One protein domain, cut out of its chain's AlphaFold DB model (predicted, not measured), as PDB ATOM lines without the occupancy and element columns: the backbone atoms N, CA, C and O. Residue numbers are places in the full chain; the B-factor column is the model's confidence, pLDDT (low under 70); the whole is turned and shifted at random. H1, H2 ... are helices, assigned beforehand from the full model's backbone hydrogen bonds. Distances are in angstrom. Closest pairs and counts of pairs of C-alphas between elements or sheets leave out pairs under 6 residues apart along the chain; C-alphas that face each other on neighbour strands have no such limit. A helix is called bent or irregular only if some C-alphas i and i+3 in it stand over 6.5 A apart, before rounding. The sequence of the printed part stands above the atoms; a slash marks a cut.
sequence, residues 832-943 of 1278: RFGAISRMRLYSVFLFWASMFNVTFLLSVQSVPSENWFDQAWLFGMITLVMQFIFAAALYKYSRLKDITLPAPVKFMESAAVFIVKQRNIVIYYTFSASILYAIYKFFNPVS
ATOM      1  N   ARG A 832      50.208  51.971  26.573       87.94
ATOM      2  CA  ARG A 832      51.315  52.380  25.686       87.94
ATOM      3  C   ARG A 832      50.907  53.379  24.597       87.94
ATOM      4  O   ARG A 832      51.715  54.227  24.233       87.94
ATOM      5  N   PHE A 833      49.680  53.299  24.071       85.00
ATOM      6  CA  PHE A 833      49.241  54.090  22.912       85.00
ATOM      7  C   PHE A 833      47.972  54.912  23.191       85.00
ATOM      8  O   PHE A 833      46.865  54.378  23.250       85.00
ATOM      9  N   GLY A 834      48.113  56.241  23.276       77.94
ATOM     10  CA  GLY A 834      47.014  57.158  23.617       77.94
ATOM     11  C   GLY A 834      45.779  57.055  22.707       77.94
ATOM     12  O   GLY A 834      44.655  57.018  23.207       77.94
ATOM     13  N   ALA A 835      45.973  56.910  21.390       78.62
ATOM     14  CA  ALA A 835      44.890  56.809  20.400       78.62
ATOM     15  C   ALA A 835      43.992  55.560  20.557       78.62
ATOM     16  O   ALA A 835      42.861  55.537  20.066       78.62
ATOM     17  N   ILE A 836      44.476  54.536  21.268       86.69
ATOM     18  CA  ILE A 836      43.734  53.320  21.629       86.69
ATOM     19  C   ILE A 836      43.684  53.125  23.154       86.69
ATOM     20  O   ILE A 836      43.504  52.014  23.642       86.69
ATOM     21  N   SER A 837      43.775  54.204  23.937       87.38
ATOM     22  CA  SER A 837      43.776  54.141  25.410       87.38
ATOM     23  C   SER A 837      42.519  53.499  26.022       87.38
ATOM     24  O   SER A 837      42.551  53.014  27.158       87.38
ATOM     25  N   ARG A 838      41.426  53.426  25.246       90.00
ATOM     26  CA  ARG A 838      40.193  52.677  25.545       90.00
ATOM     27  C   ARG A 838      40.359  51.151  25.610       90.00
ATOM     28  O   ARG A 838      39.532  50.503  26.237       90.00
ATOM     29  N   MET A 839      41.441  50.574  25.080       91.38
ATOM     30  CA  MET A 839      41.721  49.130  25.203       91.38
ATOM     31  C   MET A 839      41.830  48.681  26.675       91.38
ATOM     32  O   MET A 839      41.441  47.566  27.005       91.38
ATOM     33  N   ARG A 840      42.221  49.589  27.586       89.31
ATOM     34  CA  ARG A 840      42.232  49.371  29.052       89.31
ATOM     35  C   ARG A 840      40.844  49.128  29.658       89.31
ATOM     36  O   ARG A 840      40.734  48.582  30.751       89.31
ATOM     37  N   LEU A 841      39.788  49.563  28.973       89.75
ATOM     38  CA  LEU A 841      38.406  49.277  29.344       89.75
ATOM     39  C   LEU A 841      37.989  47.902  28.806       89.75
ATOM     40  O   LEU A 841      37.410  47.105  29.540       89.75
ATOM     41  N   TYR A 842      38.363  47.581  27.564       91.44
ATOM     42  CA  TYR A 842      38.115  46.268  26.959       91.44
ATOM     43  C   TYR A 842      38.846  45.125  27.682       91.44
ATOM     44  O   TYR A 842      38.289  44.037  27.794       91.44
ATOM     45  N   SER A 843      40.010  45.372  28.297       91.12
ATOM     46  CA  SER A 843      40.651  44.394  29.189       91.12
ATOM     47  C   SER A 843      39.804  44.018  30.412       91.12
ATOM     48  O   SER A 843      39.881  42.880  30.861       91.12
ATOM     49  N   VAL A 844      38.962  44.916  30.940       89.44
ATOM     50  CA  VAL A 844      38.054  44.569  32.054       89.44
ATOM     51  C   VAL A 844      36.917  43.670  31.563       89.44
ATOM     52  O   VAL A 844      36.583  42.691  32.225       89.44
ATOM     53  N   PHE A 845      36.381  43.937  30.367       91.19
ATOM     54  CA  PHE A 845      35.369  43.079  29.746       91.19
ATOM     55  C   PHE A 845      35.912  41.682  29.397       91.19
ATOM     56  O   PHE A 845      35.217  40.698  29.636       91.19
ATOM     57  N   LEU A 846      37.155  41.560  28.913       91.38
ATOM     58  CA  LEU A 846      37.786  40.252  28.673       91.38
ATOM     59  C   LEU A 846      38.107  39.493  29.973       91.38
ATOM     60  O   LEU A 846      37.956  38.275  30.024       91.38
ATOM     61  N   PHE A 847      38.465  40.192  31.053       90.19
ATOM     62  CA  PHE A 847      38.583  39.588  32.387       90.19
ATOM     63  C   PHE A 847      37.235  39.053  32.903       90.19
ATOM     64  O   PHE A 847      37.167  37.933  33.409       90.19
ATOM     65  N   TRP A 848      36.141  39.798  32.715       90.19
ATOM     66  CA  TRP A 848      34.791  39.307  33.009       90.19
ATOM     67  C   TRP A 848      34.392  38.115  32.122       90.19
ATOM     68  O   TRP A 848      33.822  37.151  32.630       90.19
ATOM     69  N   ALA A 849      34.733  38.130  30.828       89.75
ATOM     70  CA  ALA A 849      34.502  37.003  29.919       89.75
ATOM     71  C   ALA A 849      35.291  35.751  30.342       89.75
ATOM     72  O   ALA A 849      34.745  34.652  30.323       89.75
ATOM     73  N   SER A 850      36.534  35.914  30.808       91.31
ATOM     74  CA  SER A 850      37.330  34.848  31.429       91.31
ATOM     75  C   SER A 850      36.657  34.288  32.691       91.31
ATOM     76  O   SER A 850      36.532  33.070  32.813       91.31
ATOM     77  N   MET A 851      36.153  35.143  33.597       85.94
ATOM     78  CA  MET A 851      35.415  34.695  34.793       85.94
ATOM     79  C   MET A 851      34.140  33.928  34.437       85.94
ATOM     80  O   MET A 851      33.855  32.905  35.056       85.94
ATOM     81  N   PHE A 852      33.383  34.375  33.434       85.06
ATOM     82  CA  PHE A 852      32.195  33.656  32.977       85.06
ATOM     83  C   PHE A 852      32.557  32.325  32.301       85.06
ATOM     84  O   PHE A 852      31.974  31.296  32.629       85.06
ATOM     85  N   ASN A 853      33.552  32.314  31.409       86.06
ATOM     86  CA  ASN A 853      33.961  31.114  30.681       86.06
ATOM     87  C   ASN A 853      34.560  30.044  31.614       86.06
ATOM     88  O   ASN A 853      34.172  28.888  31.494       86.06
ATOM     89  N   VAL A 854      35.387  30.398  32.610       85.19
ATOM     90  CA  VAL A 854      35.869  29.407  33.599       85.19
ATOM     91  C   VAL A 854      34.734  28.878  34.482       85.19
ATOM     92  O   VAL A 854      34.677  27.686  34.779       85.19
ATOM     93  N   THR A 855      33.780  29.742  34.845       78.88
ATOM     94  CA  THR A 855      32.571  29.371  35.600       78.88
ATOM     95  C   THR A 855      31.694  28.398  34.802       78.88
ATOM     96  O   THR A 855      31.160  27.447  35.367       78.88
ATOM     97  N   PHE A 856      31.579  28.608  33.487       80.12
ATOM     98  CA  PHE A 856      30.876  27.729  32.554       80.12
ATOM     99  C   PHE A 856      31.616  26.395  32.358       80.12
ATOM    100  O   PHE A 856      31.015  25.342  32.564       80.12
ATOM    101  N   LEU A 857      32.918  26.426  32.057       77.94
ATOM    102  CA  LEU A 857      33.764  25.248  31.834       77.94
ATOM    103  C   LEU A 857      33.715  24.285  33.035       77.94
ATOM    104  O   LEU A 857      33.357  23.118  32.877       77.94
ATOM    105  N   LEU A 858      33.933  24.805  34.250       72.06
ATOM    106  CA  LEU A 858      33.828  24.056  35.514       72.06
ATOM    107  C   LEU A 858      32.393  23.609  35.861       72.06
ATOM    108  O   LEU A 858      32.192  22.842  36.802       72.06
ATOM    109  N   SER A 859      31.378  24.091  35.138       68.12
ATOM    110  CA  SER A 859      29.979  23.682  35.316       68.12
ATOM    111  C   SER A 859      29.517  22.583  34.354       68.12
ATOM    112  O   SER A 859      28.476  21.981  34.641       68.12
ATOM    113  N   VAL A 860      30.277  22.349  33.271       69.56
ATOM    114  CA  VAL A 860      29.983  21.426  32.157       69.56
ATOM    115  C   VAL A 860      30.947  20.234  32.128       69.56
ATOM    116  O   VAL A 860      30.499  19.103  31.968       69.56
ATOM    117  N   GLN A 861      32.254  20.453  32.306       66.62
ATOM    118  CA  GLN A 861      33.270  19.395  32.240       66.62
ATOM    119  C   GLN A 861      33.676  18.946  33.653       66.62
ATOM    120  O   GLN A 861      34.569  19.513  34.278       66.62
ATOM    121  N   SER A 862      32.981  17.927  34.170       56.34
ATOM    122  CA  SER A 862      33.126  17.423  35.546       56.34
ATOM    123  C   SER A 862      33.973  16.149  35.690       56.34
ATOM    124  O   SER A 862      34.004  15.566  36.771       56.34
ATOM    125  N   VAL A 863      34.609  15.678  34.614       58.03
ATOM    126  CA  VAL A 863      35.387  14.426  34.576       58.03
ATOM    127  C   VAL A 863      36.792  14.739  34.049       58.03
ATOM    128  O   VAL A 863      36.893  15.485  33.073       58.03
ATOM    129  N   PRO A 864      37.876  14.213  34.654       61.25
ATOM    130  CA  PRO A 864      39.211  14.300  34.068       61.25
ATOM    131  C   PRO A 864      39.251  13.600  32.706       61.25
ATOM    132  O   PRO A 864      38.794  12.466  32.573       61.25
ATOM    133  N   SER A 865      39.805  14.267  31.700       65.25
ATOM    134  CA  SER A 865      40.116  13.670  30.398       65.25
ATOM    135  C   SER A 865      41.369  12.784  30.494       65.25
ATOM    136  O   SER A 865      42.126  12.875  31.461       65.25
ATOM    137  N   GLU A 866      41.620  11.927  29.501       66.69
ATOM    138  CA  GLU A 866      42.876  11.152  29.446       66.69
ATOM    139  C   GLU A 866      44.063  12.005  28.961       66.69
ATOM    140  O   GLU A 866      45.203  11.793  29.372       66.69
ATOM    141  N   ASN A 867      43.803  13.016  28.124       73.75
ATOM    142  CA  ASN A 867      44.824  13.951  27.660       73.75
ATOM    143  C   ASN A 867      45.141  15.000  28.738       73.75
ATOM    144  O   ASN A 867      44.258  15.704  29.230       73.75
ATOM    145  N   TRP A 868      46.422  15.174  29.065       69.38
ATOM    146  CA  TRP A 868      46.880  16.196  30.016       69.38
ATOM    147  C   TRP A 868      46.632  17.636  29.533       69.38
ATOM    148  O   TRP A 868      46.529  18.551  30.348       69.38
ATOM    149  N   PHE A 869      46.498  17.838  28.220       73.56
ATOM    150  CA  PHE A 869      46.226  19.147  27.624       73.56
ATOM    151  C   PHE A 869      44.731  19.521  27.578       73.56
ATOM    152  O   PHE A 869      44.419  20.686  27.367       73.56
ATOM    153  N   ASP A 870      43.812  18.598  27.891       74.00
ATOM    154  CA  ASP A 870      42.358  18.847  27.911       74.00
ATOM    155  C   ASP A 870      41.780  18.893  29.346       74.00
ATOM    156  O   ASP A 870      40.613  18.577  29.585       74.00
ATOM    157  N   GLN A 871      42.601  19.236  30.345       79.44
ATOM    158  CA  GLN A 871      42.232  19.185  31.768       79.44
ATOM    159  C   GLN A 871      41.501  20.458  32.232       79.44
ATOM    160  O   GLN A 871      42.106  21.375  32.794       79.44
ATOM    161  N   ALA A 872      40.179  20.501  32.058       76.12
ATOM    162  CA  ALA A 872      39.322  21.634  32.440       76.12
ATOM    163  C   ALA A 872      39.535  22.160  33.873       76.12
ATOM    164  O   ALA A 872      39.553  23.371  34.098       76.12
ATOM    165  N   TRP A 873      39.730  21.268  34.849       75.00
ATOM    166  CA  TRP A 873      39.974  21.649  36.245       75.00
ATOM    167  C   TRP A 873      41.346  22.315  36.438       75.00
ATOM    168  O   TRP A 873      41.460  23.258  37.222       75.00
ATOM    169  N   LEU A 874      42.373  21.876  35.702       81.69
ATOM    170  CA  LEU A 874      43.732  22.414  35.772       81.69
ATOM    171  C   LEU A 874      43.788  23.806  35.140       81.69
ATOM    172  O   LEU A 874      44.208  24.763  35.792       81.69
ATOM    173  N   PHE A 875      43.289  23.948  33.908       81.69
ATOM    174  CA  PHE A 875      43.186  25.250  33.244       81.69
ATOM    175  C   PHE A 875      42.233  26.194  33.983       81.69
ATOM    176  O   PHE A 875      42.498  27.396  34.043       81.69
ATOM    177  N   GLY A 876      41.194  25.666  34.636       81.44
ATOM    178  CA  GLY A 876      40.322  26.431  35.520       81.44
ATOM    179  C   GLY A 876      41.031  26.965  36.766       81.44
ATOM    180  O   GLY A 876      40.922  28.154  37.062       81.44
ATOM    181  N   MET A 877      41.822  26.141  37.460       79.50
ATOM    182  CA  MET A 877      42.626  26.575  38.613       79.50
ATOM    183  C   MET A 877      43.707  27.591  38.217       79.50
ATOM    184  O   MET A 877      43.832  28.631  38.866       79.50
ATOM    185  N   ILE A 878      44.440  27.344  37.124       84.94
ATOM    186  CA  ILE A 878      45.417  28.297  36.565       84.94
ATOM    187  C   ILE A 878      44.726  29.626  36.240       84.94
ATOM    188  O   ILE A 878      45.220  30.693  36.608       84.94
ATOM    189  N   THR A 879      43.548  29.571  35.619       88.44
ATOM    190  CA  THR A 879      42.760  30.755  35.279       88.44
ATOM    191  C   THR A 879      42.276  31.507  36.520       88.44
ATOM    192  O   THR A 879      42.395  32.727  36.550       88.44
ATOM    193  N   LEU A 880      41.803  30.832  37.574       84.38
ATOM    194  CA  LEU A 880      41.411  31.478  38.837       84.38
ATOM    195  C   LEU A 880      42.600  32.184  39.516       84.38
ATOM    196  O   LEU A 880      42.453  33.303  40.013       84.38
ATOM    197  N   VAL A 881      43.797  31.587  39.479       85.00
ATOM    198  CA  VAL A 881      45.035  32.223  39.965       85.00
ATOM    199  C   VAL A 881      45.412  33.431  39.099       85.00
ATOM    200  O   VAL A 881      45.687  34.507  39.633       85.00
ATOM    201  N   MET A 882      45.361  33.312  37.769       86.56
ATOM    202  CA  MET A 882      45.610  34.437  36.858       86.56
ATOM    203  C   MET A 882      44.566  35.553  36.996       86.56
ATOM    204  O   MET A 882      44.917  36.723  36.876       86.56
ATOM    205  N   GLN A 883      43.310  35.229  37.307       88.06
ATOM    206  CA  GLN A 883      42.251  36.197  37.603       88.06
ATOM    207  C   GLN A 883      42.510  36.941  38.917       88.06
ATOM    208  O   GLN A 883      42.353  38.161  38.956       88.06
ATOM    209  N   PHE A 884      42.969  36.254  39.967       82.56
ATOM    210  CA  PHE A 884      43.382  36.894  41.221       82.56
ATOM    211  C   PHE A 884      44.591  37.827  41.017       82.56
ATOM    212  O   PHE A 884      44.587  38.972  41.475       82.56
ATOM    213  N   ILE A 885      45.593  37.385  40.247       82.19
ATOM    214  CA  ILE A 885      46.750  38.208  39.861       82.19
ATOM    215  C   ILE A 885      46.307  39.412  39.012       82.19
ATOM    216  O   ILE A 885      46.760  40.530  39.258       82.19
ATOM    217  N   PHE A 886      45.394  39.222  38.052       85.50
ATOM    218  CA  PHE A 886      44.853  40.306  37.229       85.50
ATOM    219  C   PHE A 886      44.060  41.316  38.066       85.50
ATOM    220  O   PHE A 886      44.250  42.515  37.889       85.50
ATOM    221  N   ALA A 887      43.235  40.866  39.016       80.00
ATOM    222  CA  ALA A 887      42.509  41.735  39.942       80.00
ATOM    223  C   ALA A 887      43.465  42.642  40.745       80.00
ATOM    224  O   ALA A 887      43.275  43.861  40.793       80.00
ATOM    225  N   ALA A 888      44.538  42.070  41.300       74.25
ATOM    226  CA  ALA A 888      45.570  42.819  42.019       74.25
ATOM    227  C   ALA A 888      46.371  43.768  41.099       74.25
ATOM    228  O   ALA A 888      46.620  44.926  41.448       74.25
ATOM    229  N   ALA A 889      46.743  43.317  39.897       76.38
ATOM    230  CA  ALA A 889      47.458  44.132  38.914       76.38
ATOM    231  C   ALA A 889      46.599  45.300  38.395       76.38
ATOM    232  O   ALA A 889      47.094  46.422  38.260       76.38
ATOM    233  N   LEU A 890      45.305  45.070  38.162       75.81
ATOM    234  CA  LEU A 890      44.344  46.091  37.754       75.81
ATOM    235  C   LEU A 890      44.186  47.152  38.853       75.81
ATOM    236  O   LEU A 890      44.206  48.340  38.542       75.81
ATOM    237  N   TYR A 891      44.130  46.765  40.134       70.75
ATOM    238  CA  TYR A 891      44.087  47.725  41.245       70.75
ATOM    239  C   TYR A 891      45.287  48.692  41.242       70.75
ATOM    240  O   TYR A 891      45.117  49.877  41.533       70.75
ATOM    241  N   LYS A 892      46.484  48.213  40.862       70.38
ATOM    242  CA  LYS A 892      47.734  48.997  40.837       70.38
ATOM    243  C   LYS A 892      47.967  49.791  39.540       70.38
ATOM    244  O   LYS A 892      48.553  50.871  39.594       70.38
ATOM    245  N   TYR A 893      47.551  49.274  38.380       72.38
ATOM    246  CA  TYR A 893      47.926  49.821  37.062       72.38
ATOM    247  C   TYR A 893      46.746  50.351  36.216       72.38
ATOM    248  O   TYR A 893      46.952  50.826  35.093       72.38
ATOM    249  N   SER A 894      45.509  50.312  36.723       67.00
ATOM    250  CA  SER A 894      44.320  50.788  35.998       67.00
ATOM    251  C   SER A 894      44.188  52.316  35.977       67.00
ATOM    252  O   SER A 894      43.595  52.939  36.857       67.00
ATOM    253  N   ARG A 895      44.680  52.938  34.900       77.31
ATOM    254  CA  ARG A 895      44.472  54.363  34.580       77.31
ATOM    255  C   ARG A 895      43.171  54.611  33.795       77.31
ATOM    256  O   ARG A 895      43.156  55.309  32.783       77.31
ATOM    257  N   LEU A 896      42.059  54.021  34.244       77.38
ATOM    258  CA  LEU A 896      40.755  54.112  33.560       77.38
ATOM    259  C   LEU A 896      40.127  55.517  33.545       77.38
ATOM    260  O   LEU A 896      39.236  55.759  32.735       77.38
ATOM    261  N   LYS A 897      40.599  56.447  34.385       76.00
ATOM    262  CA  LYS A 897      40.188  57.863  34.343       76.00
ATOM    263  C   LYS A 897      40.689  58.592  33.087       76.00
ATOM    264  O   LYS A 897      40.062  59.555  32.663       76.00
ATOM    265  N   ASP A 898      41.763  58.103  32.465       77.31
ATOM    266  CA  ASP A 898      42.510  58.822  31.425       77.31
ATOM    267  C   ASP A 898      42.207  58.287  30.007       77.31
ATOM    268  O   ASP A 898      43.092  58.264  29.147       77.31
ATOM    269  N   ILE A 899      41.018  57.715  29.768       84.94
ATOM    270  CA  ILE A 899      40.670  57.068  28.488       84.94
ATOM    271  C   ILE A 899      40.074  58.052  27.473       84.94
ATOM    272  O   ILE A 899      39.228  58.880  27.797       84.94
ATOM    273  N   THR A 900      40.451  57.904  26.203       82.44
ATOM    274  CA  THR A 900      39.842  58.640  25.086       82.44
ATOM    275  C   THR A 900      38.845  57.747  24.348       82.44
ATOM    276  O   THR A 900      39.243  56.800  23.659       82.44
ATOM    277  N   LEU A 901      37.550  58.049  24.476       85.56
ATOM    278  CA  LEU A 901      36.463  57.319  23.816       85.56
ATOM    279  C   LEU A 901      35.899  58.115  22.623       85.56
ATOM    280  O   LEU A 901      35.421  59.237  22.819       85.56
ATOM    281  N   PRO A 902      35.922  57.569  21.390       83.31
ATOM    282  CA  PRO A 902      35.241  58.187  20.259       83.31
ATOM    283  C   PRO A 902      33.714  58.125  20.415       83.31
ATOM    284  O   PRO A 902      33.170  57.291  21.139       83.31
ATOM    285  N   ALA A 903      33.013  59.025  19.721       80.69
ATOM    286  CA  ALA A 903      31.609  59.339  19.992       80.69
ATOM    287  C   ALA A 903      30.628  58.140  20.056       80.69
ATOM    288  O   ALA A 903      29.791  58.159  20.959       80.69
ATOM    289  N   PRO A 904      30.703  57.091  19.205       80.88
ATOM    290  CA  PRO A 904      29.746  55.981  19.271       80.88
ATOM    291  C   PRO A 904      29.935  55.075  20.491       80.88
ATOM    292  O   PRO A 904      28.960  54.526  20.985       80.88
ATOM    293  N   VAL A 905      31.162  54.948  21.010       85.25
ATOM    294  CA  VAL A 905      31.470  54.193  22.241       85.25
ATOM    295  C   VAL A 905      31.542  55.100  23.471       85.25
ATOM    296  O   VAL A 905      31.891  54.647  24.557       85.25
ATOM    297  N   LYS A 906      31.170  56.383  23.353       85.06
ATOM    298  CA  LYS A 906      31.190  57.318  24.486       85.06
ATOM    299  C   LYS A 906      30.192  56.937  25.593       85.06
ATOM    300  O   LYS A 906      30.429  57.269  26.747       85.06
ATOM    301  N   PHE A 907      29.155  56.142  25.312       83.44
ATOM    302  CA  PHE A 907      28.315  55.556  26.372       83.44
ATOM    303  C   PHE A 907      29.122  54.683  27.359       83.44
ATOM    304  O   PHE A 907      28.752  54.557  28.525       83.44
ATOM    305  N   MET A 908      30.257  54.129  26.918       84.88
ATOM    306  CA  MET A 908      31.174  53.347  27.748       84.88
ATOM    307  C   MET A 908      32.014  54.221  28.699       84.88
ATOM    308  O   MET A 908      32.684  53.685  29.576       84.88
ATOM    309  N   GLU A 909      31.947  55.553  28.595       85.06
ATOM    310  CA  GLU A 909      32.521  56.481  29.581       85.06
ATOM    311  C   GLU A 909      31.822  56.298  30.932       85.06
ATOM    312  O   GLU A 909      32.482  56.154  31.959       85.06
ATOM    313  N   SER A 910      30.492  56.151  30.921       82.81
ATOM    314  CA  SER A 910      29.706  55.780  32.102       82.81
ATOM    315  C   SER A 910      30.116  54.417  32.664       82.81
ATOM    316  O   SER A 910      30.145  54.255  33.880       82.81
ATOM    317  N   ALA A 911      30.483  53.453  31.809       82.62
ATOM    318  CA  ALA A 911      30.989  52.153  32.253       82.62
ATOM    319  C   ALA A 911      32.381  52.275  32.897       82.62
ATOM    320  O   ALA A 911      32.596  51.724  33.970       82.62
ATOM    321  N   ALA A 912      33.304  53.046  32.316       82.44
ATOM    322  CA  ALA A 912      34.619  53.300  32.907       82.44
ATOM    323  C   ALA A 912      34.523  54.053  34.244       82.44
ATOM    324  O   ALA A 912      35.152  53.656  35.224       82.44
ATOM    325  N   VAL A 913      33.685  55.092  34.319       83.44
ATOM    326  CA  VAL A 913      33.408  55.832  35.560       83.44
ATOM    327  C   VAL A 913      32.731  54.931  36.598       83.44
ATOM    328  O   VAL A 913      33.089  54.995  37.771       83.44
ATOM    329  N   PHE A 914      31.810  54.049  36.193       82.19
ATOM    330  CA  PHE A 914      31.210  53.048  37.079       82.19
ATOM    331  C   PHE A 914      32.250  52.047  37.598       82.19
ATOM    332  O   PHE A 914      32.314  51.827  38.800       82.19
ATOM    333  N   ILE A 915      33.111  51.503  36.734       80.88
ATOM    334  CA  ILE A 915      34.199  50.579  37.102       80.88
ATOM    335  C   ILE A 915      35.193  51.242  38.069       80.88
ATOM    336  O   ILE A 915      35.670  50.595  38.996       80.88
ATOM    337  N   VAL A 916      35.470  52.538  37.906       78.44
ATOM    338  CA  VAL A 916      36.305  53.316  38.835       78.44
ATOM    339  C   VAL A 916      35.579  53.623  40.154       78.44
ATOM    340  O   VAL A 916      36.217  53.609  41.201       78.44
ATOM    341  N   LYS A 917      34.264  53.885  40.132       77.69
ATOM    342  CA  LYS A 917      33.454  54.246  41.316       77.69
ATOM    343  C   LYS A 917      32.993  53.041  42.147       77.69
ATOM    344  O   LYS A 917      32.802  53.171  43.348       77.69
ATOM    345  N   GLN A 918      32.777  51.896  41.507       77.38
ATOM    346  CA  GLN A 918      32.294  50.640  42.094       77.38
ATOM    347  C   GLN A 918      33.339  49.527  41.947       77.38
ATOM    348  O   GLN A 918      33.006  48.348  41.816       77.38
ATOM    349  N   ARG A 919      34.620  49.914  41.973       70.75
ATOM    350  CA  ARG A 919      35.804  49.062  41.789       70.75
ATOM    351  C   ARG A 919      35.756  47.785  42.634       70.75
ATOM    352  O   ARG A 919      36.075  46.707  42.144       70.75
ATOM    353  N   ASN A 920      35.265  47.894  43.865       69.81
ATOM    354  CA  ASN A 920      35.137  46.765  44.787       69.81
ATOM    355  C   ASN A 920      34.081  45.744  44.334       69.81
ATOM    356  O   ASN A 920      34.316  44.540  44.391       69.81
ATOM    357  N   ILE A 921      32.941  46.223  43.825       70.31
ATOM    358  CA  ILE A 921      31.858  45.375  43.307       70.31
ATOM    359  C   ILE A 921      32.310  44.664  42.027       70.31
ATOM    360  O   ILE A 921      32.136  43.459  41.882       70.31
ATOM    361  N   VAL A 922      32.932  45.428  41.128       72.69
ATOM    362  CA  VAL A 922      33.360  45.034  39.777       72.69
ATOM    363  C   VAL A 922      34.508  44.015  39.743       72.69
ATOM    364  O   VAL A 922      34.701  43.358  38.716       72.69
ATOM    365  N   ILE A 923      35.276  43.915  40.833       73.94
ATOM    366  CA  ILE A 923      36.460  43.054  40.937       73.94
ATOM    367  C   ILE A 923      36.295  42.028  42.069       73.94
ATOM    368  O   ILE A 923      36.347  40.823  41.823       73.94
ATOM    369  N   TYR A 924      36.084  42.479  43.311       75.12
ATOM    370  CA  TYR A 924      36.144  41.611  44.494       75.12
ATOM    371  C   TYR A 924      34.832  40.877  44.792       75.12
ATOM    372  O   TYR A 924      34.880  39.701  45.159       75.12
ATOM    373  N   TYR A 925      33.660  41.499  44.607       77.88
ATOM    374  CA  TYR A 925      32.388  40.775  44.775       77.88
ATOM    375  C   TYR A 925      32.131  39.788  43.629       77.88
ATOM    376  O   TYR A 925      31.668  38.682  43.892       77.88
ATOM    377  N   THR A 926      32.517  40.109  42.387       77.00
ATOM    378  CA  THR A 926      32.501  39.140  41.273       77.00
ATOM    379  C   THR A 926      33.419  37.941  41.528       77.00
ATOM    380  O   THR A 926      33.023  36.808  41.269       77.00
ATOM    381  N   PHE A 927      34.604  38.163  42.106       80.31
ATOM    382  CA  PHE A 927      35.526  37.089  42.496       80.31
ATOM    383  C   PHE A 927      35.003  36.271  43.694       80.31
ATOM    384  O   PHE A 927      35.041  35.045  43.684       80.31
ATOM    385  N   SER A 928      34.417  36.920  44.706       81.44
ATOM    386  CA  SER A 928      33.759  36.214  45.820       81.44
ATOM    387  C   SER A 928      32.588  35.347  45.330       81.44
ATOM    388  O   SER A 928      32.391  34.237  45.822       81.44
ATOM    389  N   ALA A 929      31.834  35.819  44.331       81.31
ATOM    390  CA  ALA A 929      30.740  35.073  43.717       81.31
ATOM    391  C   ALA A 929      31.225  33.864  42.893       81.31
ATOM    392  O   ALA A 929      30.586  32.811  42.951       81.31
ATOM    393  N   SER A 930      32.358  33.964  42.181       80.00
ATOM    394  CA  SER A 930      32.933  32.802  41.486       80.00
ATOM    395  C   SER A 930      33.405  31.729  42.474       80.00
ATOM    396  O   SER A 930      33.143  30.550  42.251       80.00
ATOM    397  N   ILE A 931      33.978  32.117  43.622       81.69
ATOM    398  CA  ILE A 931      34.323  31.191  44.720       81.69
ATOM    399  C   ILE A 931      33.067  30.541  45.326       81.69
ATOM    400  O   ILE A 931      33.027  29.322  45.489       81.69
ATOM    401  N   LEU A 932      32.020  31.323  45.623       84.31
ATOM    402  CA  LEU A 932      30.740  30.821  46.148       84.31
ATOM    403  C   LEU A 932      30.142  29.731  45.237       84.31
ATOM    404  O   LEU A 932      29.696  28.686  45.721       84.31
ATOM    405  N   TYR A 933      30.173  29.962  43.920       82.44
ATOM    406  CA  TYR A 933      29.698  29.024  42.904       82.44
ATOM    407  C   TYR A 933      30.629  27.817  42.717       82.44
ATOM    408  O   TYR A 933      30.140  26.696  42.581       82.44
ATOM    409  N   ALA A 934      31.950  28.002  42.765       76.50
ATOM    410  CA  ALA A 934      32.914  26.902  42.699       76.50
ATOM    411  C   ALA A 934      32.739  25.929  43.879       76.50
ATOM    412  O   ALA A 934      32.666  24.719  43.669       76.50
ATOM    413  N   ILE A 935      32.558  26.446  45.104       82.44
ATOM    414  CA  ILE A 935      32.239  25.636  46.294       82.44
ATOM    415  C   ILE A 935      30.930  24.860  46.089       82.44
ATOM    416  O   ILE A 935      30.857  23.678  46.428       82.44
ATOM    417  N   TYR A 936      29.903  25.482  45.495       83.75
ATOM    418  CA  TYR A 936      28.677  24.768  45.135       83.75
ATOM    419  C   TYR A 936      28.957  23.638  44.139       83.75
ATOM    420  O   TYR A 936      28.659  22.486  44.436       83.75
ATOM    421  N   LYS A 937      29.529  23.937  42.967       78.12
ATOM    422  CA  LYS A 937      29.689  22.952  41.886       78.12
ATOM    423  C   LYS A 937      30.612  21.794  42.266       78.12
ATOM    424  O   LYS A 937      30.315  20.670  41.878       78.12
ATOM    425  N   PHE A 938      31.660  22.044  43.050       73.69
ATOM    426  CA  PHE A 938      32.607  21.008  43.463       73.69
ATOM    427  C   PHE A 938      32.053  20.099  44.575       73.69
ATOM    428  O   PHE A 938      32.196  18.883  44.498       73.69
ATOM    429  N   PHE A 939      31.381  20.654  45.594       79.31
ATOM    430  CA  PHE A 939      30.959  19.878  46.772       79.31
ATOM    431  C   PHE A 939      29.483  19.442  46.775       79.31
ATOM    432  O   PHE A 939      29.136  18.505  47.491       79.31
ATOM    433  N   ASN A 940      28.602  20.055  45.974       80.94
ATOM    434  CA  ASN A 940      27.197  19.631  45.866       80.94
ATOM    435  C   ASN A 940      27.024  18.188  45.339       80.94
ATOM    436  O   ASN A 940      26.144  17.505  45.860       80.94
ATOM    437  N   PRO A 941      27.821  17.692  44.365       78.00
ATOM    438  CA  PRO A 941      27.775  16.286  43.948       78.00
ATOM    439  C   PRO A 941      28.234  15.310  45.042       78.00
ATOM    440  O   PRO A 941      27.806  14.163  45.048       78.00
ATOM    441  N   VAL A 942      29.083  15.766  45.974       78.69
ATOM    442  CA  VAL A 942      29.581  14.959  47.101       78.69
ATOM    443  C   VAL A 942      28.534  14.866  48.217       78.69
ATOM    444  O   VAL A 942      28.363  13.812  48.823       78.69
ATOM    445  N   SER A 943      27.815  15.958  48.503       82.62
ATOM    446  CA  SER A 943      26.663  15.956  49.414       82.62
ATOM    447  C   SER A 943      25.807  17.222  49.263       82.62
ATOM    448  O   SER A 943      26.353  18.328  49.209       82.62
TER     449      SER A 943
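Overview. This is residues 832 to 943 of the 1278 residues of an uncharacterized protein of Spirochaetae bacterium HGW-Spirochaetae-1 (UniProt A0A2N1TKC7). Three long helices, H1, H2 and H4, make an up-and-down bundle, each running against the one before it in the chain, with their centres at the corners of a triangle. The short helix H3 stands crosswise at one end of this loose bundle. The 112 printed residues hold four named helices, in the order H1, H2, H3, H4, and no named strand; the class is all helix. The whole is loose, with a radius of gyration of the C-alphas of 16.8 A, and elongated, spanning 50 by 28 by 26 A.

Arrangement. H1, residues 839 to 860, and H2, residues 872 to 893, form a helical hairpin: they touch, closest at the C-alphas of Val 854 and Gly 876, 5.7 A apart, at a shallow tilt of 25 degrees, opposite ways. H3, residues 907 to 917, is apart from H2. It is close to but not clearly touching H1, about perpendicular at 77 degrees; their closest C-alphas, Leu 841 and Ala 912, are 6.6 A apart. H4, residues 919 to 939, touches H1 with residues 930 to 937 alone, at a shallow tilt of 13 degrees, the same way; the closest C-alphas, Ser 859 and Lys 937, are 6.6 A apart. H4 and H2 only just touch, with 3 pairs of C-alphas within 8 A, closest at Ala 887 and Ile 923, 6.3 A. Every O i to N i+4 pair is within hydrogen-bond range in H2, against 17 of 18 in H1, 6 of 7 in H3 and 15 of 17 in H4.

Along the chain. H1 runs 30.9 A from C-alpha 839 at (41.721, 49.130, 25.203). H2 spans 29.8 A, H3 15.9 A. H4 spans 30.0 A, ending at C-alpha 939 at (30.959, 19.878, 46.772); it is only just irregular, with C-alphas 922 and 925 6.6 A apart.

Size, cuts and confidence. The printed part has no cut. The links H1 to H2 and H2 to H3 are long; H3 to H4 is tight. Mean pLDDT of the printed part is 79.9, with residues 859 to 866, 868, 894 and 920 under 70.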